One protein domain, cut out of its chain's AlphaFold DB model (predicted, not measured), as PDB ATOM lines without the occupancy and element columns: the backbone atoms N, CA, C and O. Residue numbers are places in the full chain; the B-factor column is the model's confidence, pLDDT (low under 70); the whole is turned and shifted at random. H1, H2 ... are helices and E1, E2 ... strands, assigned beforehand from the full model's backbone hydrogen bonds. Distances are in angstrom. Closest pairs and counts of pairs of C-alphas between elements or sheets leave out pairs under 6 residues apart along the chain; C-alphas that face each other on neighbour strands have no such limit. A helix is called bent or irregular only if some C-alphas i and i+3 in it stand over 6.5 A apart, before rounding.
ATOM      1  N   ASP A 782     129.959 146.638 158.567       90.94
ATOM      2  CA  ASP A 782     128.832 145.712 158.564       90.94
ATOM      3  C   ASP A 782     128.533 145.205 159.969       90.94
ATOM      4  O   ASP A 782     129.409 144.964 160.805       90.94
ATOM      5  N   VAL A 783     127.244 145.020 160.236       91.88
ATOM      6  CA  VAL A 783     126.797 144.437 161.493       91.88
ATOM      7  C   VAL A 783     126.696 142.931 161.329       91.88
ATOM      8  O   VAL A 783     125.873 142.408 160.584       91.88
ATOM      9  N   VAL A 784     127.505 142.218 162.090       90.25
ATOM     10  CA  VAL A 784     127.479 140.762 162.141       90.25
ATOM     11  C   VAL A 784     126.943 140.351 163.507       90.25
ATOM     12  O   VAL A 784     127.494 140.774 164.526       90.25
ATOM     13  N   LEU A 785     125.854 139.575 163.533       90.25
ATOM     14  CA  LEU A 785     125.139 139.273 164.776       90.25
ATOM     15  C   LEU A 785     124.631 137.836 164.882       90.25
ATOM     16  O   LEU A 785     124.017 137.311 163.950       90.25
ATOM     17  N   ILE A 786     124.873 137.208 166.032       86.31
ATOM     18  CA  ILE A 786     124.298 135.904 166.400       86.31
ATOM     19  C   ILE A 786     122.889 136.087 166.937       86.31
ATOM     20  O   ILE A 786     122.554 137.151 167.451       86.31
ATOM     21  N   TYR A 787     122.080 135.032 166.861       87.38
ATOM     22  CA  TYR A 787     120.753 135.057 167.449       87.38
ATOM     23  C   TYR A 787     120.409 133.789 168.219       87.38
ATOM     24  O   TYR A 787     120.975 132.721 167.975       87.38
ATOM     25  N   THR A 788     119.452 133.919 169.133       84.62
ATOM     26  CA  THR A 788     118.723 132.785 169.711       84.62
ATOM     27  C   THR A 788     117.250 132.856 169.323       84.62
ATOM     28  O   THR A 788     116.678 133.941 169.221       84.62
ATOM     29  N   GLY A 789     116.654 131.682 169.097       72.62
ATOM     30  CA  GLY A 789     115.220 131.490 168.866       72.62
ATOM     31  C   GLY A 789     114.473 130.997 170.111       72.62
ATOM     32  O   GLY A 789     114.991 131.098 171.221       72.62
ATOM     33  N   SER A 790     113.270 130.451 169.885       66.25
ATOM     34  CA  SER A 790     112.273 129.962 170.859       66.25
ATOM     35  C   SER A 790     112.812 129.276 172.121       66.25
ATOM     36  O   SER A 790     113.837 128.596 172.089       66.25
ATOM     37  N   GLY A 791     112.039 129.350 173.210       62.72
ATOM     38  CA  GLY A 791     112.338 128.673 174.475       62.72
ATOM     39  C   GLY A 791     113.070 129.551 175.486       62.72
ATOM     40  O   GLY A 791     113.546 129.030 176.490       62.72
ATOM     41  N   THR A 792     113.214 130.860 175.239       73.75
ATOM     42  CA  THR A 792     114.186 131.683 175.976       73.75
ATOM     43  C   THR A 792     113.867 131.837 177.454       73.75
ATOM     44  O   THR A 792     114.789 131.807 178.257       73.75
ATOM     45  N   MET A 793     112.593 131.902 177.851       77.25
ATOM     46  CA  MET A 793     112.225 131.982 179.275       77.25
ATOM     47  C   MET A 793     112.571 130.738 180.090       77.25
ATOM     48  O   MET A 793     112.647 130.799 181.315       77.25
ATOM     49  N   CYS A 794     112.673 129.593 179.417       76.94
ATOM     50  CA  CYS A 794     112.962 128.313 180.058       76.94
ATOM     51  C   CYS A 794     114.473 128.095 180.197       76.94
ATOM     52  O   CYS A 794     114.901 127.159 180.870       76.94
ATOM     53  N   LYS A 795     115.287 128.943 179.554       85.12
ATOM     54  CA  LYS A 795     116.741 128.911 179.684       85.12
ATOM     55  C   LYS A 795     117.152 129.426 181.058       85.12
ATOM     56  O   LYS A 795     116.469 130.236 181.683       85.12
ATOM     57  N   SER A 796     118.293 128.947 181.528       86.88
ATOM     58  CA  SER A 796     118.904 129.463 182.750       86.88
ATOM     59  C   SER A 796     119.543 130.835 182.513       86.88
ATOM     60  O   SER A 796     119.839 131.213 181.376       86.88
ATOM     61  N   TYR A 797     119.803 131.554 183.606       90.56
ATOM     62  CA  TYR A 797     120.669 132.735 183.600       90.56
ATOM     63  C   TYR A 797     122.017 132.424 182.928       90.56
ATOM     64  O   TYR A 797     122.416 133.114 181.995       90.56
ATOM     65  N   ASP A 798     122.661 131.327 183.337       88.94
ATOM     66  CA  ASP A 798     123.996 130.909 182.890       88.94
ATOM     67  C   ASP A 798     124.093 130.686 181.376       88.94
ATOM     68  O   ASP A 798     125.083 131.041 180.720       88.94
ATOM     69  N   GLU A 799     123.049 130.080 180.806       90.19
ATOM     70  CA  GLU A 799     122.957 129.851 179.370       90.19
ATOM     71  C   GLU A 799     122.834 131.173 178.613       90.19
ATOM     72  O   GLU A 799     123.526 131.370 177.614       90.19
ATOM     73  N   MET A 800     122.001 132.095 179.098       92.56
ATOM     74  CA  MET A 800     121.781 133.375 178.430       92.56
ATOM     75  C   MET A 800     122.949 134.349 178.591       92.56
ATOM     76  O   MET A 800     123.287 135.043 177.633       92.56
ATOM     77  N   ALA A 801     123.630 134.337 179.738       94.19
ATOM     78  CA  ALA A 801     124.842 135.123 179.965       94.19
ATOM     79  C   ALA A 801     125.966 134.758 178.991       94.19
ATOM     80  O   ALA A 801     126.704 135.632 178.532       94.19
ATOM     81  N   SER A 802     126.047 133.485 178.583       93.56
ATOM     82  CA  SER A 802     127.057 133.026 177.621       93.56
ATOM     83  C   SER A 802     127.009 133.782 176.291       93.56
ATOM     84  O   SER A 802     128.034 133.907 175.621       93.56
ATOM     85  N   PHE A 803     125.844 134.304 175.894       92.81
ATOM     86  CA  PHE A 803     125.663 134.922 174.588       92.81
ATOM     87  C   PHE A 803     126.374 136.262 174.436       92.81
ATOM     88  O   PHE A 803     126.939 136.505 173.369       92.81
ATOM     89  N   GLY A 804     126.402 137.100 175.474       93.25
ATOM     90  CA  GLY A 804     127.121 138.373 175.405       93.25
ATOM     91  C   GLY A 804     128.638 138.184 175.385       93.25
ATOM     92  O   GLY A 804     129.326 138.771 174.547       93.25
ATOM     93  N   TRP A 805     129.149 137.241 176.182       93.69
ATOM     94  CA  TRP A 805     130.541 136.789 176.088       93.69
ATOM     95  C   TRP A 805     130.865 136.214 174.708       93.69
ATOM     96  O   TRP A 805     131.909 136.514 174.130       93.69
ATOM     97  N   ASN A 806     129.957 135.412 174.149       91.88
ATOM     98  CA  ASN A 806     130.120 134.856 172.815       91.88
ATOM     99  C   ASN A 806     130.173 135.953 171.747       91.88
ATOM    100  O   ASN A 806     131.048 135.913 170.889       91.88
ATOM    101  N   ALA A 807     129.281 136.944 171.803       91.62
ATOM    102  CA  ALA A 807     129.298 138.067 170.872       91.62
ATOM    103  C   ALA A 807     130.639 138.817 170.926       91.62
ATOM    104  O   ALA A 807     131.261 139.021 169.884       91.62
ATOM    105  N   ALA A 808     131.139 139.121 172.127       91.38
ATOM    106  CA  ALA A 808     132.411 139.817 172.304       91.38
ATOM    107  C   ALA A 808     133.606 139.019 171.774       91.38
ATOM    108  O   ALA A 808     134.343 139.495 170.910       91.38
ATOM    109  N   PHE A 809     133.790 137.783 172.240       87.88
ATOM    110  CA  PHE A 809     134.981 137.009 171.891       87.88
ATOM    111  C   PHE A 809     134.992 136.528 170.447       87.88
ATOM    112  O   PHE A 809     136.076 136.298 169.905       87.88
ATOM    113  N   MET A 810     133.821 136.381 169.822       84.50
ATOM    114  CA  MET A 810     133.716 136.063 168.398       84.50
ATOM    115  C   MET A 810     133.873 137.296 167.493       84.50
ATOM    116  O   MET A 810     134.012 137.143 166.282       84.50
ATOM    117  N   GLY A 811     133.926 138.506 168.064       85.31
ATOM    118  CA  GLY A 811     134.053 139.754 167.312       85.31
ATOM    119  C   GLY A 811     132.764 140.155 166.595       85.31
ATOM    120  O   GLY A 811     132.822 140.751 165.520       85.31
ATOM    121  N   HIS A 812     131.610 139.789 167.154       89.06
ATOM    122  CA  HIS A 812     130.302 140.190 166.652       89.06
ATOM    123  C   HIS A 812     129.943 141.583 167.166       89.06
ATOM    124  O   HIS A 812     130.209 141.929 168.316       89.06
ATOM    125  N   SER A 813     129.278 142.367 166.323       89.88
ATOM    126  CA  SER A 813     128.862 143.733 166.657       89.88
ATOM    127  C   SER A 813     127.546 143.764 167.438       89.88
ATOM    128  O   SER A 813     127.146 144.818 167.935       89.88
ATOM    129  N   MET A 814     126.825 142.638 167.491       92.06
ATOM    130  CA  MET A 814     125.482 142.572 168.059       92.06
ATOM    131  C   MET A 814     125.048 141.143 168.412       92.06
ATOM    132  O   MET A 814     125.549 140.158 167.864       92.06
ATOM    133  N   PHE A 815     124.075 141.051 169.314       93.31
ATOM    134  CA  PHE A 815     123.287 139.858 169.602       93.31
ATOM    135  C   PHE A 815     121.801 140.135 169.348       93.31
ATOM    136  O   PHE A 815     121.305 141.192 169.730       93.31
ATOM    137  N   HIS A 816     121.083 139.177 168.759       91.94
ATOM    138  CA  HIS A 816     119.634 139.235 168.561       91.94
ATOM    139  C   HIS A 816     118.901 138.171 169.377       91.94
ATOM    140  O   HIS A 816     119.035 136.967 169.156       91.94
ATOM    141  N   ASN A 817     118.052 138.613 170.294       90.75
ATOM    142  CA  ASN A 817     117.048 137.766 170.908       90.75
ATOM    143  C   ASN A 817     115.763 137.800 170.068       90.75
ATOM    144  O   ASN A 817     115.037 138.796 170.076       90.75
ATOM    145  N   HIS A 818     115.445 136.708 169.375       85.75
ATOM    146  CA  HIS A 818     114.293 136.668 168.468       85.75
ATOM    147  C   HIS A 818     112.932 136.686 169.177       85.75
ATOM    148  O   HIS A 818     111.904 136.858 168.529       85.75
ATOM    149  N   GLU A 819     112.896 136.497 170.495       82.62
ATOM    150  CA  GLU A 819     111.649 136.345 171.236       82.62
ATOM    151  C   GLU A 819     111.701 137.173 172.532       82.62
ATOM    152  O   GLU A 819     111.794 136.632 173.631       82.62
ATOM    153  N   TYR A 820     111.657 138.511 172.443       85.50
ATOM    154  CA  TYR A 820     111.421 139.322 173.645       85.50
ATOM    155  C   TYR A 820     109.980 139.111 174.112       85.50
ATOM    156  O   TYR A 820     109.740 138.551 175.181       85.50
ATOM    157  N   MET A 821     109.022 139.465 173.247       79.00
ATOM    158  CA  MET A 821     107.595 139.240 173.471       79.00
ATOM    159  C   MET A 821     106.827 139.220 172.144       79.00
ATOM    160  O   MET A 821     106.175 140.194 171.772       79.00
ATOM    161  N   ARG A 822     106.892 138.125 171.390       73.00
ATOM    162  CA  ARG A 822     106.218 137.986 170.092       73.00
ATOM    163  C   ARG A 822     104.811 137.421 170.275       73.00
ATOM    164  O   ARG A 822     104.609 136.415 170.943       73.00
ATOM    165  N   SER A 823     103.806 138.067 169.675       68.94
ATOM    166  CA  SER A 823     102.389 137.659 169.788       68.94
ATOM    167  C   SER A 823     101.845 137.607 171.233       68.94
ATOM    168  O   SER A 823     100.826 136.965 171.491       68.94
ATOM    169  N   GLY A 824     102.503 138.298 172.171       70.94
ATOM    170  CA  GLY A 824     102.077 138.461 173.558       70.94
ATOM    171  C   GLY A 824     102.121 137.146 174.331       70.94
ATOM    172  O   GLY A 824     102.863 136.221 173.997       70.94
ATOM    173  N   ASN A 825     101.254 137.022 175.333       72.75
ATOM    174  CA  ASN A 825     101.128 135.813 176.149       72.75
ATOM    175  C   ASN A 825     100.507 134.608 175.401       72.75
ATOM    176  O   ASN A 825     100.148 133.628 176.051       72.75
ATOM    177  N   ASN A 826     100.364 134.646 174.071       67.81
ATOM    178  CA  ASN A 826      99.939 133.488 173.272       67.81
ATOM    179  C   ASN A 826     101.119 132.577 172.889       67.81
ATOM    180  O   ASN A 826     100.913 131.395 172.627       67.81
ATOM    181  N   ARG A 827     102.353 133.105 172.896       69.94
ATOM    182  CA  ARG A 827     103.603 132.351 172.687       69.94
ATOM    183  C   ARG A 827     104.476 132.369 173.946       69.94
ATOM    184  O   ARG A 827     105.676 132.619 173.877       69.94
ATOM    185  N   ARG A 828     103.871 132.117 175.115       71.31
ATOM    186  CA  ARG A 828     104.531 132.216 176.442       71.31
ATOM    187  C   ARG A 828     105.849 131.452 176.536       71.31
ATOM    188  O   ARG A 828     106.724 131.833 177.293       71.31
ATOM    189  N   THR A 829     105.966 130.374 175.778       66.06
ATOM    190  CA  THR A 829     107.102 129.453 175.788       66.06
ATOM    191  C   THR A 829     108.223 129.886 174.856       66.06
ATOM    192  O   THR A 829     109.343 129.417 175.002       66.06
ATOM    193  N   ALA A 830     107.950 130.798 173.920       73.88
ATOM    194  CA  ALA A 830     108.963 131.366 173.045       73.88
ATOM    195  C   ALA A 830     109.646 132.582 173.682       73.88
ATOM    196  O   ALA A 830     110.863 132.670 173.595       73.88
ATOM    197  N   ASN A 831     108.864 133.454 174.330       83.44
ATOM    198  CA  ASN A 831     109.277 134.772 174.826       83.44
ATOM    199  C   ASN A 831     110.338 134.717 175.937       83.44
ATOM    200  O   ASN A 831     110.535 133.681 176.562       83.44
ATOM    201  N   ILE A 832     111.009 135.835 176.218       87.50
ATOM    202  CA  ILE A 832     111.935 135.990 177.355       87.50
ATOM    203  C   ILE A 832     111.287 136.728 178.536       87.50
ATOM    204  O   ILE A 832     111.716 136.550 179.675       87.50
ATOM    205  N   VAL A 833     110.212 137.481 178.271       87.44
ATOM    206  CA  VAL A 833     109.338 138.117 179.270       87.44
ATOM    207  C   VAL A 833     107.870 137.737 179.052       87.44
ATOM    208  O   VAL A 833     107.465 137.348 177.951       87.44
ATOM    209  N   LEU A 834     107.045 137.864 180.094       85.00
ATOM    210  CA  LEU A 834     105.579 137.751 180.002       85.00
ATOM    211  C   LEU A 834     104.899 139.071 180.345       85.00
ATOM    212  O   LEU A 834     105.483 139.924 180.996       85.00
ATOM    213  N   ILE A 835     103.623 139.199 179.982       80.69
ATOM    214  CA  ILE A 835     102.755 140.233 180.550       80.69
ATOM    215  C   ILE A 835     102.108 139.705 181.830       80.69
ATOM    216  O   ILE A 835     101.395 138.696 181.804       80.69
ATOM    217  N   GLY A 836     102.361 140.388 182.944       81.75
ATOM    218  CA  GLY A 836     101.730 140.132 184.231       81.75
ATOM    219  C   GLY A 836     100.250 140.513 184.252       81.75
ATOM    220  O   GLY A 836      99.720 141.132 183.329       81.75
ATOM    221  N   GLU A 837      99.565 140.167 185.341       82.31
ATOM    222  CA  GLU A 837      98.153 140.528 185.551       82.31
ATOM    223  C   GLU A 837      97.938 142.051 185.600       82.31
ATOM    224  O   GLU A 837      96.879 142.546 185.219       82.31
ATOM    225  N   ASP A 838      98.968 142.807 185.989       79.88
ATOM    226  CA  ASP A 838      98.985 144.272 186.001       79.88
ATOM    227  C   ASP A 838      99.289 144.898 184.624       79.88
ATOM    228  O   ASP A 838      99.426 146.119 184.512       79.88
ATOM    229  N   LYS A 839      99.363 144.067 183.577       78.44
ATOM    230  CA  LYS A 839      99.678 144.426 182.189       78.44
ATOM    231  C   LYS A 839     101.099 144.954 181.962       78.44
ATOM    232  O   LYS A 839     101.343 145.581 180.934       78.44
ATOM    233  N   LYS A 840     102.039 144.705 182.877       82.69
ATOM    234  CA  LYS A 840     103.453 145.077 182.707       82.69
ATOM    235  C   LYS A 840     104.326 143.866 182.370       82.69
ATOM    236  O   LYS A 840     103.912 142.738 182.648       82.69
ATOM    237  N   PRO A 841     105.514 144.077 181.774       87.06
ATOM    238  CA  PRO A 841     106.504 143.018 181.618       87.06
ATOM    239  C   PRO A 841     106.878 142.389 182.969       87.06
ATOM    240  O   PRO A 841     107.031 143.087 183.970       87.06
ATOM    241  N   VAL A 842     107.004 141.067 182.979       89.56
ATOM    242  CA  VAL A 842     107.530 140.257 184.079       89.56
ATOM    243  C   VAL A 842     108.811 139.605 183.581       89.56
ATOM    244  O   VAL A 842     108.777 138.841 182.611       89.56
ATOM    245  N   ASP A 843     109.910 139.920 184.262       90.94
ATOM    246  CA  ASP A 843     111.261 139.483 183.911       90.94
ATOM    247  C   ASP A 843     111.467 137.982 184.154       90.94
ATOM    248  O   ASP A 843     110.671 137.303 184.810       90.94
ATOM    249  N   SER A 844     112.591 137.467 183.660       92.06
ATOM    250  CA  SER A 844     113.052 136.100 183.897       92.06
ATOM    251  C   SER A 844     114.549 136.082 184.228       92.06
ATOM    252  O   SER A 844     115.284 136.971 183.789       92.06
ATOM    253  N   PRO A 845     115.053 135.058 184.947       92.12
ATOM    254  CA  PRO A 845     116.493 134.854 185.123       92.12
ATOM    255  C   PRO A 845     117.268 134.820 183.801       92.12
ATOM    256  O   PRO A 845     118.399 135.288 183.734       92.12
ATOM    257  N   ALA A 846     116.652 134.275 182.751       92.25
ATOM    258  CA  ALA A 846     117.197 134.248 181.400       92.25
ATOM    259  C   ALA A 846     117.477 135.662 180.867       92.25
ATOM    260  O   ALA A 846     118.527 135.903 180.274       92.25
ATOM    261  N   PHE A 847     116.555 136.603 181.083       93.38
ATOM    262  CA  PHE A 847     116.718 137.966 180.589       93.38
ATOM    263  C   PHE A 847     117.790 138.743 181.354       93.38
ATOM    264  O   PHE A 847     118.609 139.424 180.742       93.38
ATOM    265  N   GLU A 848     117.842 138.554 182.673       93.81
ATOM    266  CA  GLU A 848     118.907 139.087 183.527       93.81
ATOM    267  C   GLU A 848     120.280 138.559 183.106       93.81
ATOM    268  O   GLU A 848     121.218 139.335 182.961       93.81
ATOM    269  N   GLY A 849     120.379 137.254 182.827       94.62
ATOM    270  CA  GLY A 849     121.608 136.646 182.320       94.62
ATOM    271  C   GLY A 849     122.032 137.254 180.992       94.62
ATOM    272  O   GLY A 849     123.195 137.600 180.820       94.62
ATOM    273  N   LEU A 850     121.087 137.448 180.067       95.25
ATOM    274  CA  LEU A 850     121.380 138.102 178.795       95.25
ATOM    275  C   LEU A 850     121.893 139.536 178.991       95.25
ATOM    276  O   LEU A 850     122.884 139.887 178.360       95.25
ATOM    277  N   ARG A 851     121.261 140.345 179.855       94.81
ATOM    278  CA  ARG A 851     121.720 141.714 180.149       94.81
ATOM    279  C   ARG A 851     123.150 141.709 180.684       94.81
ATOM    280  O   ARG A 851     124.014 142.303 180.046       94.81
ATOM    281  N   ASP A 852     123.398 140.990 181.777       95.69
ATOM    282  CA  ASP A 852     124.706 140.966 182.442       95.69
ATOM    283  C   ASP A 852     125.799 140.455 181.489       95.69
ATOM    284  O   ASP A 852     126.892 141.015 181.389       95.69
ATOM    285  N   GLY A 853     125.491 139.412 180.710       95.94
ATOM    286  CA  GLY A 853     126.396 138.892 179.690       95.94
ATOM    287  C   GLY A 853     126.722 139.925 178.607       95.94
ATOM    288  O   GLY A 853     127.871 140.011 178.164       95.94
ATOM    289  N   MET A 854     125.732 140.707 178.164       96.38
ATOM    290  CA  MET A 854     125.930 141.782 177.186       96.38
ATOM    291  C   MET A 854     126.713 142.960 177.774       96.38
ATOM    292  O   MET A 854     127.553 143.515 177.068       96.38
ATOM    293  N   GLU A 855     126.500 143.330 179.039       94.88
ATOM    294  CA  GLU A 855     127.293 144.353 179.742       94.88
ATOM    295  C   GLU A 855     128.765 143.931 179.841       94.88
ATOM    296  O   GLU A 855     129.651 144.663 179.388       94.88
ATOM    297  N   CYS A 856     129.029 142.690 180.257       95.69
ATOM    298  CA  CYS A 856     130.372 142.107 180.253       95.69
ATOM    299  C   CYS A 856     131.014 142.137 178.858       95.69
ATOM    300  O   CYS A 856     132.164 142.554 178.690       95.69
ATOM    301  N   GLY A 857     130.264 141.725 177.830       95.56
ATOM    302  CA  GLY A 857     130.727 141.776 176.445       95.56
ATOM    303  C   GLY A 857     131.066 143.200 175.986       95.56
ATOM    304  O   GLY A 857     132.048 143.410 175.273       95.56
ATOM    305  N   ASN A 858     130.304 144.196 176.441       95.94
ATOM    306  CA  ASN A 858     130.564 145.605 176.169       95.94
ATOM    307  C   ASN A 858     131.838 146.120 176.848       95.94
ATOM    308  O   ASN A 858     132.558 146.901 176.229       95.94
ATOM    309  N   PHE A 859     132.176 145.657 178.053       96.00
ATOM    310  CA  PHE A 859     133.469 145.975 178.669       96.00
ATOM    311  C   PHE A 859     134.648 145.352 177.918       96.00
ATOM    312  O   PHE A 859     135.670 146.010 177.716       96.00
ATOM    313  N   VAL A 860     134.503 144.125 177.413       95.75
ATOM    314  CA  VAL A 860     135.518 143.529 176.526       95.75
ATOM    315  C   VAL A 860     135.675 144.360 175.245       95.75
ATOM    316  O   VAL A 860     136.795 144.660 174.834       95.75
ATOM    317  N   ALA A 861     134.574 144.808 174.636       93.94
ATOM    318  CA  ALA A 861     134.632 145.696 173.474       93.94
ATOM    319  C   ALA A 861     135.238 147.075 173.801       93.94
ATOM    320  O   ALA A 861     135.938 147.653 172.966       93.94
ATOM    321  N   LEU A 862     135.014 147.591 175.013       93.50
ATOM    322  CA  LEU A 862     135.605 148.841 175.491       93.50
ATOM    323  C   LEU A 862     137.127 148.723 175.603       93.50
ATOM    324  O   LEU A 862     137.840 149.632 175.175       93.50
ATOM    325  N   TYR A 863     137.631 147.589 176.101       94.12
ATOM    326  CA  TYR A 863     139.065 147.297 176.126       94.12
ATOM    327  C   TYR A 863     139.672 147.363 174.718       94.12
ATOM    328  O   TYR A 863     140.686 148.034 174.515       94.12
ATOM    329  N   GLU A 864     139.024 146.743 173.730       92.31
ATOM    330  CA  GLU A 864     139.486 146.770 172.338       92.31
ATOM    331  C   GLU A 864     139.435 148.181 171.726       92.31
ATOM    332  O   GLU A 864     140.383 148.598 171.053       92.31
ATOM    333  N   GLU A 865     138.383 148.968 171.993       90.56
ATOM    334  CA  GLU A 865     138.311 150.367 171.542       90.56
ATOM    335  C   GLU A 865     139.469 151.194 172.130       90.56
ATOM    336  O   GLU A 865     140.189 151.890 171.406       90.56
ATOM    337  N   TRP A 866     139.691 151.081 173.440       90.50
ATOM    338  CA  TRP A 866     140.745 151.791 174.160       90.50
ATOM    339  C   TRP A 866     142.140 151.392 173.680       90.50
ATOM    340  O   TRP A 866     142.995 152.257 173.461       90.50
ATOM    341  N   LYS A 867     142.357 150.099 173.429       90.75
ATOM    342  CA  LYS A 867     143.589 149.566 172.845       90.75
ATOM    343  C   LYS A 867     143.891 150.185 171.487       90.75
ATOM    344  O   LYS A 867     145.019 150.618 171.252       90.75
ATOM    345  N   VAL A 868     142.901 150.293 170.600       89.38
ATOM    346  CA  VAL A 868     143.076 150.912 169.274       89.38
ATOM    347  C   VAL A 868     143.470 152.390 169.375       89.38
ATOM    348  O   VAL A 868     144.310 152.854 168.594       89.38
ATOM    349  N   LEU A 869     142.889 153.127 170.324       87.38
ATOM    350  CA  LEU A 869     143.186 154.547 170.534       87.38
ATOM    351  C   LEU A 869     144.600 154.760 171.098       87.38
ATOM    352  O   LEU A 869     145.349 155.593 170.586       87.38
ATOM    353  N   LEU A 870     144.978 153.974 172.106       87.00
ATOM    354  CA  LEU A 870     146.210 154.151 172.880       87.00
ATOM    355  C   LEU A 870     147.441 153.477 172.263       87.00
ATOM    356  O   LEU A 870     148.547 153.960 172.470       87.00
ATOM    357  N   LYS A 871     147.280 152.430 171.441       83.88
ATOM    358  CA  LYS A 871     148.361 151.763 170.674       83.88
ATOM    359  C   LYS A 871     149.269 152.731 169.901       83.88
ATOM    360  O   LYS A 871     150.386 152.380 169.525       83.88
ATOM    361  N   ARG A 872     148.768 153.929 169.596       80.44
ATOM    362  CA  ARG A 872     149.504 154.989 168.894       80.44
ATOM    363  C   ARG A 872     150.637 155.573 169.739       80.44
ATOM    364  O   ARG A 872     151.597 156.086 169.170       80.44
ATOM    365  N   GLU A 873     150.546 155.463 171.060       83.06
ATOM    366  CA  GLU A 873     151.572 155.905 171.995       83.06
ATOM    367  C   GLU A 873     152.479 154.718 172.345       83.06
ATOM    368  O   GLU A 873     152.039 153.705 172.895       83.06
ATOM    369  N   LYS A 874     153.775 154.835 172.032       80.81
ATOM    370  CA  LYS A 874     154.753 153.751 172.246       80.81
ATOM    371  C   LYS A 874     154.853 153.308 173.711       80.81
ATOM    372  O   LYS A 874     155.219 152.166 173.970       80.81
ATOM    373  N   GLU A 875     154.522 154.192 174.648       82.56
ATOM    374  CA  GLU A 875     154.572 153.935 176.091       82.56
ATOM    375  C   GLU A 875     153.568 152.876 176.575       82.56
ATOM    376  O   GLU A 875     153.815 152.242 177.598       82.56
ATOM    377  N   TYR A 876     152.481 152.616 175.832       84.31
ATOM    378  CA  TYR A 876     151.473 151.617 176.216       84.31
ATOM    379  C   TYR A 876     151.694 150.231 175.594       84.31
ATOM    380  O   TYR A 876     150.973 149.293 175.931       84.31
ATOM    381  N   ALA A 877     152.689 150.063 174.715       81.56
ATOM    382  CA  ALA A 877     152.907 148.805 173.994       81.56
ATOM    383  C   ALA A 877     153.140 147.606 174.936       81.56
ATOM    384  O   ALA A 877     152.498 146.570 174.777       81.56
ATOM    385  N   SER A 878     153.985 147.767 175.960       81.62
ATOM    386  CA  SER A 878     154.282 146.716 176.948       81.62
ATOM    387  C   SER A 878     153.113 146.419 177.894       81.62
ATOM    388  O   SER A 878     153.009 145.316 178.429       81.62
ATOM    389  N   ILE A 879     152.209 147.384 178.095       88.44
ATOM    390  CA  ILE A 879     150.990 147.190 178.886       88.44
ATOM    391  C   ILE A 879     150.018 146.284 178.124       88.44
ATOM    392  O   ILE A 879     149.469 145.361 178.724       88.44
ATOM    393  N   PHE A 880     149.845 146.487 176.812       90.88
ATOM    394  CA  PHE A 880     148.923 145.672 176.015       90.88
ATOM    395  C   PHE A 880     149.330 144.206 175.925       90.88
ATOM    396  O   PHE A 880     148.457 143.359 176.049       90.88
ATOM    397  N   GLU A 881     150.621 143.887 175.798       88.44
ATOM    398  CA  GLU A 881     151.072 142.485 175.800       88.44
ATOM    399  C   GLU A 881     150.639 141.750 177.078       88.44
ATOM    400  O   GLU A 881     150.134 140.626 177.029       88.44
ATOM    401  N   LYS A 882     150.781 142.408 178.236       91.56
ATOM    402  CA  LYS A 882     150.357 141.845 179.521       91.56
ATOM    403  C   LYS A 882     148.835 141.729 179.619       91.56
ATOM    404  O   LYS A 882     148.340 140.679 180.024       91.56
ATOM    405  N   LEU A 883     148.102 142.792 179.284       94.50
ATOM    406  CA  LEU A 883     146.641 142.819 179.406       94.50
ATOM    407  C   LEU A 883     145.955 141.864 178.418       94.50
ATOM    408  O   LEU A 883     144.993 141.206 178.800       94.50
ATOM    409  N   ASP A 884     146.489 141.709 177.205       93.81
ATOM    410  CA  ASP A 884     146.018 140.715 176.235       93.81
ATOM    411  C   ASP A 884     146.166 139.300 176.802       93.81
ATOM    412  O   ASP A 884     145.219 138.518 176.774       93.81
ATOM    413  N   SER A 885     147.319 138.984 177.402       92.75
ATOM    414  CA  SER A 885     147.511 137.685 178.049       92.75
ATOM    415  C   SER A 885     146.572 137.473 179.243       92.75
ATOM    416  O   SER A 885     146.180 136.331 179.490       92.75
ATOM    417  N   GLU A 886     146.246 138.519 180.012       95.00
ATOM    418  CA  GLU A 886     145.258 138.442 181.099       95.00
ATOM    419  C   GLU A 886     143.849 138.173 180.537       95.00
ATOM    420  O   GLU A 886     143.168 137.271 181.026       95.00
ATOM    421  N   LEU A 887     143.443 138.868 179.469       94.94
ATOM    422  CA  LEU A 887     142.151 138.672 178.803       94.94
ATOM    423  C   LEU A 887     142.020 137.268 178.187       94.94
ATOM    424  O   LEU A 887     140.985 136.619 178.338       94.94
ATOM    425  N   GLU A 888     143.081 136.740 177.575       92.62
ATOM    426  CA  GLU A 888     143.117 135.367 177.045       92.62
ATOM    427  C   GLU A 888     142.942 134.287 178.127       92.62
ATOM    428  O   GLU A 888     142.456 133.188 177.839       92.62
ATOM    429  N   ASN A 889     143.342 134.577 179.371       94.38
ATOM    430  CA  ASN A 889     143.121 133.680 180.510       94.38
ATOM    431  C   ASN A 889     141.654 133.708 180.980       94.38
ATOM    432  O   ASN A 889     141.193 132.749 181.603       94.38
ATOM    433  N   ILE A 890     140.907 134.770 180.667       95.69
ATOM    434  CA  ILE A 890     139.458 134.841 180.894       95.69
ATOM    435  C   ILE A 890     138.737 134.027 179.819       95.69
ATOM    436  O   ILE A 890     137.951 133.143 180.151       95.69
ATOM    437  N   CYS A 891     139.049 134.255 178.541       90.75
ATOM    438  CA  CYS A 891     138.526 133.459 177.432       90.75
ATOM    439  C   CYS A 891     139.504 133.433 176.254       90.75
ATOM    440  O   CYS A 891     139.992 134.472 175.818       90.75
ATOM    441  N   GLY A 892     139.745 132.250 175.686       78.50
ATOM    442  CA  GLY A 892     140.536 132.105 174.459       78.50
ATOM    443  C   GLY A 892     141.545 130.966 174.497       78.50
ATOM    444  O   GLY A 892     141.823 130.377 173.453       78.50
ATOM    445  N   LYS A 893     142.052 130.619 175.686       83.12
ATOM    446  CA  LYS A 893     142.957 129.481 175.910       83.12
ATOM    447  C   LYS A 893     142.189 128.206 176.269       83.12
ATOM    448  O   LYS A 893     141.032 128.242 176.666       83.12
ATOM    449  N   LYS A 894     142.851 127.050 176.156       78.69
ATOM    450  CA  LYS A 894     142.271 125.747 176.536       78.69
ATOM    451  C   LYS A 894     141.848 125.704 178.015       78.69
ATOM    452  O   LYS A 894     140.815 125.118 178.334       78.69
ATOM    453  N   ASP A 895     142.628 126.362 178.872       85.62
ATOM    454  CA  ASP A 895     142.451 126.400 180.328       85.62
ATOM    455  C   ASP A 895     141.916 127.759 180.823       85.62
ATOM    456  O   ASP A 895     142.095 128.109 181.989       85.62
ATOM    457  N   SER A 896     141.289 128.554 179.946       92.75
ATOM    458  CA  SER A 896     140.655 129.812 180.355       92.75
ATOM    459  C   SER A 896     139.407 129.572 181.207       92.75
ATOM    460  O   SER A 896     138.782 128.510 181.119       92.75
ATOM    461  N   LEU A 897     139.015 130.580 181.997       93.00
ATOM    462  CA  LEU A 897     137.797 130.531 182.822       93.00
ATOM    463  C   LEU A 897     136.559 130.181 181.983       93.00
ATOM    464  O   LEU A 897     135.817 129.250 182.298       93.00
ATOM    465  N   LEU A 898     136.368 130.903 180.878       94.62
ATOM    466  CA  LEU A 898     135.293 130.690 179.919       94.62
ATOM    467  C   LEU A 898     135.821 129.885 178.736       94.62
ATOM    468  O   LEU A 898     136.716 130.327 178.010       94.62
ATOM    469  N   LYS A 899     135.271 128.687 178.536       91.38
ATOM    470  CA  LYS A 899     135.763 127.738 177.530       91.38
ATOM    471  C   LYS A 899     135.148 128.002 176.164       91.38
ATOM    472  O   LYS A 899     133.931 128.128 176.040       91.38
ATOM    473  N   ILE A 900     135.980 127.986 175.125       89.44
ATOM    474  CA  ILE A 900     135.523 127.972 173.732       89.44
ATOM    475  C   ILE A 900     135.357 126.519 173.293       89.44
ATOM    476  O   ILE A 900     136.262 125.701 173.457       89.44
ATOM    477  N   VAL A 901     134.200 126.201 172.722       89.19
ATOM    478  CA  VAL A 901     133.904 124.888 172.148       89.19
ATOM    479  C   VAL A 901     133.697 125.005 170.648       89.19
ATOM    480  O   VAL A 901     133.109 125.969 170.154       89.19
ATOM    481  N   ARG A 902     134.171 123.988 169.928       88.50
ATOM    482  CA  ARG A 902     133.961 123.826 168.491       88.50
ATOM    483  C   ARG A 902     132.918 122.748 168.249       88.50
ATOM    484  O   ARG A 902     132.922 121.721 168.925       88.50
ATOM    485  N   LYS A 903     132.005 122.997 167.316       84.44
ATOM    486  CA  LYS A 903     130.995 122.027 166.881       84.44
ATOM    487  C   LYS A 903     130.847 122.075 165.369       84.44
ATOM    488  O   LYS A 903     130.964 123.140 164.778       84.44
ATOM    489  N   GLU A 904     130.511 120.948 164.765       81.94
ATOM    490  CA  GLU A 904     130.134 120.900 163.356       81.94
ATOM    491  C   GLU A 904     128.616 121.085 163.215       81.94
ATOM    492  O   GLU A 904     127.826 120.480 163.945       81.94
ATOM    493  N   SER A 905     128.190 121.946 162.292       75.50
ATOM    494  CA  SER A 905     126.788 122.179 161.951       75.50
ATOM    495  C   SER A 905     126.639 122.242 160.438       75.50
ATOM    496  O   SER A 905     127.273 123.065 159.788       75.50
ATOM    497  N   LEU A 906     125.824 121.345 159.868       71.25
ATOM    498  CA  LEU A 906     125.595 121.246 158.418       71.25
ATOM    499  C   LEU A 906     126.903 121.215 157.594       71.25
ATOM    500  O   LEU A 906     127.002 121.861 156.554       71.25
ATOM    501  N   GLY A 907     127.918 120.487 158.073       74.56
ATOM    502  CA  GLY A 907     129.224 120.387 157.410       74.56
ATOM    503  C   GLY A 907     130.140 121.602 157.598       74.56
ATOM    504  O   GLY A 907     131.170 121.687 156.939       74.56
ATOM    505  N   THR A 908     129.767 122.560 158.452       77.44
ATOM    506  CA  THR A 908     130.549 123.772 158.733       77.44
ATOM    507  C   THR A 908     130.955 123.819 160.202       77.44
ATOM    508  O   THR A 908     130.132 123.592 161.091       77.44
ATOM    509  N   GLU A 909     132.222 124.120 160.476       85.56
ATOM    510  CA  GLU A 909     132.712 124.289 161.843       85.56
ATOM    511  C   GLU A 909     132.234 125.624 162.434       85.56
ATOM    512  O   GLU A 909     132.303 126.680 161.800       85.56
ATOM    513  N   CYS A 910     131.757 125.576 163.675       86.94
ATOM    514  CA  CYS A 910     131.314 126.732 164.440       86.94
ATOM    515  C   CYS A 910     132.048 126.815 165.780       86.94
ATOM    516  O   CYS A 910     132.174 125.811 166.486       86.94
ATOM    517  N   GLU A 911     132.441 128.026 166.174       89.31
ATOM    518  CA  GLU A 911     132.945 128.337 167.519       89.31
ATOM    519  C   GLU A 911     131.837 128.954 168.388       89.31
ATOM    520  O   GLU A 911     130.998 129.715 167.903       89.31
ATOM    521  N   LYS A 912     131.820 128.621 169.685       89.38
ATOM    522  CA  LYS A 912     131.028 129.351 170.687       89.38
ATOM    523  C   LYS A 912     131.657 129.299 172.077       89.38
ATOM    524  O   LYS A 912     132.362 128.343 172.400       89.38
ATOM    525  N   VAL A 913     131.337 130.272 172.925       90.25
ATOM    526  CA  VAL A 913     131.586 130.189 174.373       90.25
ATOM    527  C   VAL A 913     130.604 129.188 174.998       90.25
ATOM    528  O   VAL A 913     129.404 129.219 174.720       90.25
ATOM    529  N   ALA A 914     131.110 128.243 175.788       88.75
ATOM    530  CA  ALA A 914     130.280 127.303 176.533       88.75
ATOM    531  C   ALA A 914     129.663 127.987 177.765       88.75
ATOM    532  O   ALA A 914     130.363 128.766 178.414       88.75
ATOM    533  N   PRO A 915     128.404 127.673 178.128       89.31
ATOM    534  CA  PRO A 915     127.828 128.146 179.379       89.31
ATOM    535  C   PRO A 915     128.701 127.770 180.584       89.31
ATOM    536  O   PRO A 915     129.145 126.623 180.697       89.31
ATOM    537  N   ALA A 916     128.937 128.737 181.464       90.00
ATOM    538  CA  ALA A 916     129.631 128.579 182.738       90.00
ATOM    539  C   ALA A 916     128.679 128.890 183.901       90.00
ATOM    540  O   ALA A 916     127.568 129.354 183.671       90.00
ATOM    541  N   THR A 917     129.096 128.626 185.142       85.81
ATOM    542  CA  THR A 917     128.292 129.021 186.309       85.81
ATOM    543  C   THR A 917     128.343 130.531 186.502       85.81
ATOM    544  O   THR A 917     129.320 131.182 186.117       85.81
ATOM    545  N   ARG A 918     127.340 131.090 187.173       85.06
ATOM    546  CA  ARG A 918     127.313 132.500 187.560       85.06
ATOM    547  C   ARG A 918     128.549 132.955 188.325       85.06
ATOM    548  O   ARG A 918     129.051 134.031 188.033       85.06
ATOM    549  N   GLU A 919     129.078 132.160 189.259       85.00
ATOM    550  CA  GLU A 919     130.312 132.524 189.971       85.00
ATOM    551  C   GLU A 919     131.489 132.673 189.008       85.00
ATOM    552  O   GLU A 919     132.293 133.591 189.149       85.00
ATOM    553  N   THR A 920     131.557 131.805 187.994       90.88
ATOM    554  CA  THR A 920     132.587 131.886 186.955       90.88
ATOM    555  C   THR A 920     132.413 133.153 186.115       90.88
ATOM    556  O   THR A 920     133.403 133.802 185.782       90.88
ATOM    557  N   TYR A 921     131.173 133.540 185.786       93.31
ATOM    558  CA  TYR A 921     130.911 134.799 185.082       93.31
ATOM    559  C   TYR A 921     131.227 136.027 185.934       93.31
ATOM    560  O   TYR A 921     131.853 136.942 185.417       93.31
ATOM    561  N   ALA A 922     130.871 136.033 187.219       91.44
ATOM    562  CA  ALA A 922     131.198 137.121 188.138       91.44
ATOM    563  C   ALA A 922     132.721 137.267 188.322       91.44
ATOM    564  O   ALA A 922     133.248 138.379 188.339       91.44
ATOM    565  N   GLU A 923     133.457 136.151 188.398       94.31
ATOM    566  CA  GLU A 923     134.925 136.167 188.416       94.31
ATOM    567  C   GLU A 923     135.499 136.707 187.097       94.31
ATOM    568  O   GLU A 923     136.401 137.548 187.109       94.31
ATOM    569  N   ALA A 924     134.984 136.244 185.955       96.25
ATOM    570  CA  ALA A 924     135.396 136.727 184.641       96.25
ATOM    571  C   ALA A 924     135.127 138.231 184.486       96.25
ATOM    572  O   ALA A 924     136.000 138.963 184.023       96.25
ATOM    573  N   HIS A 925     133.953 138.689 184.921       96.50
ATOM    574  CA  HIS A 925     133.544 140.086 184.905       96.50
ATOM    575  C   HIS A 925     134.490 140.957 185.738       96.50
ATOM    576  O   HIS A 925     135.084 141.898 185.207       96.50
ATOM    577  N   LEU A 926     134.731 140.587 187.001       96.38
ATOM    578  CA  LEU A 926     135.667 141.293 187.877       96.38
ATOM    579  C   LEU A 926     137.058 141.422 187.240       96.38
ATOM    580  O   LEU A 926     137.640 142.504 187.243       96.38
ATOM    581  N   LYS A 927     137.584 140.348 186.638       97.06
ATOM    582  CA  LYS A 927     138.892 140.392 185.962       97.06
ATOM    583  C   LYS A 927     138.901 141.340 184.758       97.06
ATOM    584  O   LYS A 927     139.907 142.012 184.534       97.06
ATOM    585  N   VAL A 928     137.805 141.434 183.998       97.00
ATOM    586  CA  VAL A 928     137.671 142.427 182.914       97.00
ATOM    587  C   VAL A 928     137.673 143.852 183.479       97.00
ATOM    588  O   VAL A 928     138.404 144.702 182.963       97.00
ATOM    589  N   LEU A 929     136.932 144.116 184.561       96.06
ATOM    590  CA  LEU A 929     136.940 145.423 185.230       96.06
ATOM    591  C   LEU A 929     138.338 145.787 185.750       96.06
ATOM    592  O   LEU A 929     138.786 146.913 185.560       96.06
ATOM    593  N   GLU A 930     139.075 144.837 186.331       95.62
ATOM    594  CA  GLU A 930     140.455 145.050 186.785       95.62
ATOM    595  C   GLU A 930     141.420 145.378 185.632       95.62
ATOM    596  O   GLU A 930     142.290 146.244 185.780       95.62
ATOM    597  N   ILE A 931     141.278 144.709 184.481       95.44
ATOM    598  CA  ILE A 931     142.037 145.014 183.256       95.44
ATOM    599  C   ILE A 931     141.750 146.453 182.808       95.44
ATOM    600  O   ILE A 931     142.681 147.226 182.557       95.44
ATOM    601  N   LEU A 932     140.473 146.832 182.749       94.12
ATOM    602  CA  LEU A 932     140.049 148.174 182.353       94.12
ATOM    603  C   LEU A 932     140.466 149.245 183.363       94.12
ATOM    604  O   LEU A 932     140.888 150.316 182.946       94.12
ATOM    605  N   ASP A 933     140.447 148.966 184.665       92.12
ATOM    606  CA  ASP A 933     140.944 149.876 185.702       92.12
ATOM    607  C   ASP A 933     142.449 150.141 185.537       92.12
ATOM    608  O   ASP A 933     142.902 151.289 185.636       92.12
ATOM    609  N   LYS A 934     143.251 149.095 185.271       90.38
ATOM    610  CA  LYS A 934     144.694 149.230 184.986       90.38
ATOM    611  C   LYS A 934     144.915 150.112 183.755       90.38
ATOM    612  O   LYS A 934     145.735 151.031 183.803       90.38
ATOM    613  N   LEU A 935     144.164 149.859 182.682       88.38
ATOM    614  CA  LEU A 935     144.267 150.618 181.437       88.38
ATOM    615  C   LEU A 935     143.778 152.062 181.601       88.38
ATOM    616  O   LEU A 935     144.455 152.988 181.171       88.38
ATOM    617  N   GLY A 936     142.654 152.279 182.278       86.00
ATOM    618  CA  GLY A 936     142.066 153.590 182.537       86.00
ATOM    619  C   GLY A 936     142.971 154.478 183.391       86.00
ATOM    620  O   GLY A 936     143.113 155.668 183.107       86.00
ATOM    621  N   LYS A 937     143.660 153.913 184.394       84.00
ATOM    622  CA  LYS A 937     144.700 154.625 185.164       84.00
ATOM    623  C   LYS A 937     145.835 155.111 184.264       84.00
ATOM    624  O   LYS A 937     146.264 156.255 184.402       84.00
ATOM    625  N   ALA A 938     146.284 154.272 183.331       77.62
ATOM    626  CA  ALA A 938     147.307 154.636 182.359       77.62
ATOM    627  C   ALA A 938     146.790 155.715 181.383       77.62
ATOM    628  O   ALA A 938     147.431 156.749 181.201       77.62
ATOM    629  N   ALA A 939     145.581 155.533 180.847       78.38
ATOM    630  CA  ALA A 939     144.954 156.400 179.852       78.38
ATOM    631  C   ALA A 939     144.617 157.805 180.372       78.38
ATOM    632  O   ALA A 939     144.721 158.775 179.622       78.38
ATOM    633  N   LYS A 940     144.272 157.955 181.661       81.25
ATOM    634  CA  LYS A 940     143.970 159.259 182.292       81.25
ATOM    635  C   LYS A 940     145.104 160.280 182.145       81.25
ATOM    636  O   LYS A 940     144.823 161.478 182.121       81.25
ATOM    637  N   SER A 941     146.352 159.828 181.988       73.94
ATOM    638  CA  SER A 941     147.502 160.699 181.700       73.94
ATOM    639  C   SER A 941     147.451 161.357 180.309       73.94
ATOM    640  O   SER A 941     147.961 162.461 180.143       73.94
ATOM    641  N   THR A 942     146.749 160.755 179.339       74.31
ATOM    642  CA  THR A 942     146.514 161.335 177.999       74.31
ATOM    643  C   THR A 942     145.384 162.374 177.973       74.31
ATOM    644  O   THR A 942     145.181 163.052 176.964       74.31
TER     645      THR A 942
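This is residues 782 to 942 of the 1057 residues of an uncharacterized protein of Lentisphaerae bacterium GWF2_44_16 (UniProt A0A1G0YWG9). Two long helices, H2 and H4, run side by side, with the shorter H1 packed on H2 and H3 running back along H4, a bundle of four. The parallel strands E1 and E2 lie by H1, the tip of the antiparallel hairpin E3 and E4 sticks out at residues 904 to 909, and the looped stretch 822 to 844 extends one end of the long axis. The printed part has 161 residues with four named helices and four named strands, in the order E1 H1 E2 H2 H3 E3 E4 H4, a mixed class. It is only just compact, close to loose, with a radius of gyration of the C-alphas of 18.0 A and spans of 58 by 43 by 34 A.

E1, residues 783 to 788, begins at C-alpha (126.797, 144.437, 161.493). H1 is residues 797 to 810, 20.3 A; E2, 814 to 821, bends by 59 degrees at 818. H2, 845 to 870, is 37.5 A long; H3, 874 to 890, 25.8 A, is irregular, C-alphas 875 and 878 being 7.3 A apart. E3 is 900 to 905, E4 908 to 913. H4, 918 to 942, 35.9 A, ends at C-alpha (146.514, 161.335, 177.999).

E1, H1 and E2 form a strand-helix-strand unit, parallel neighbour strands with a helix between, its crossover right-handed; N 816 and O 786 are 2.8 A apart. H1 touches H2, Gly 804 and Met 854 closest by C-alphas at 4.0 A, at a shallow tilt of 22 degrees, the same way. H2 touches H4, closest C-alphas Cys 856 and His 925, 6.0 A. H4 touches H3 with residues 924 to 935 alone, C-alphas of Ile 890 and Ala 924 closest at 5.8 A, opposite ways at a shallow 3 degrees. In the hairpin E3 and E4, N 903 and O 910 are 2.9 A apart. The closest C-alphas of H1 and E4, Asn 806 and Val 913, are 5.1 A apart. Every O i to N i+4 pair is within hydrogen-bond range in H2, against 7 of 10 in H1, 10 of 13 in H3 and 19 of 21 in H4.

The C-alphas farthest apart, Glu 837 and Lys 874, are 59.6 A apart. The printed part has no cut; the link E2 to H2 is long. Residues 790 to 791, 823, 826 to 827 and 829 have pLDDT under 70.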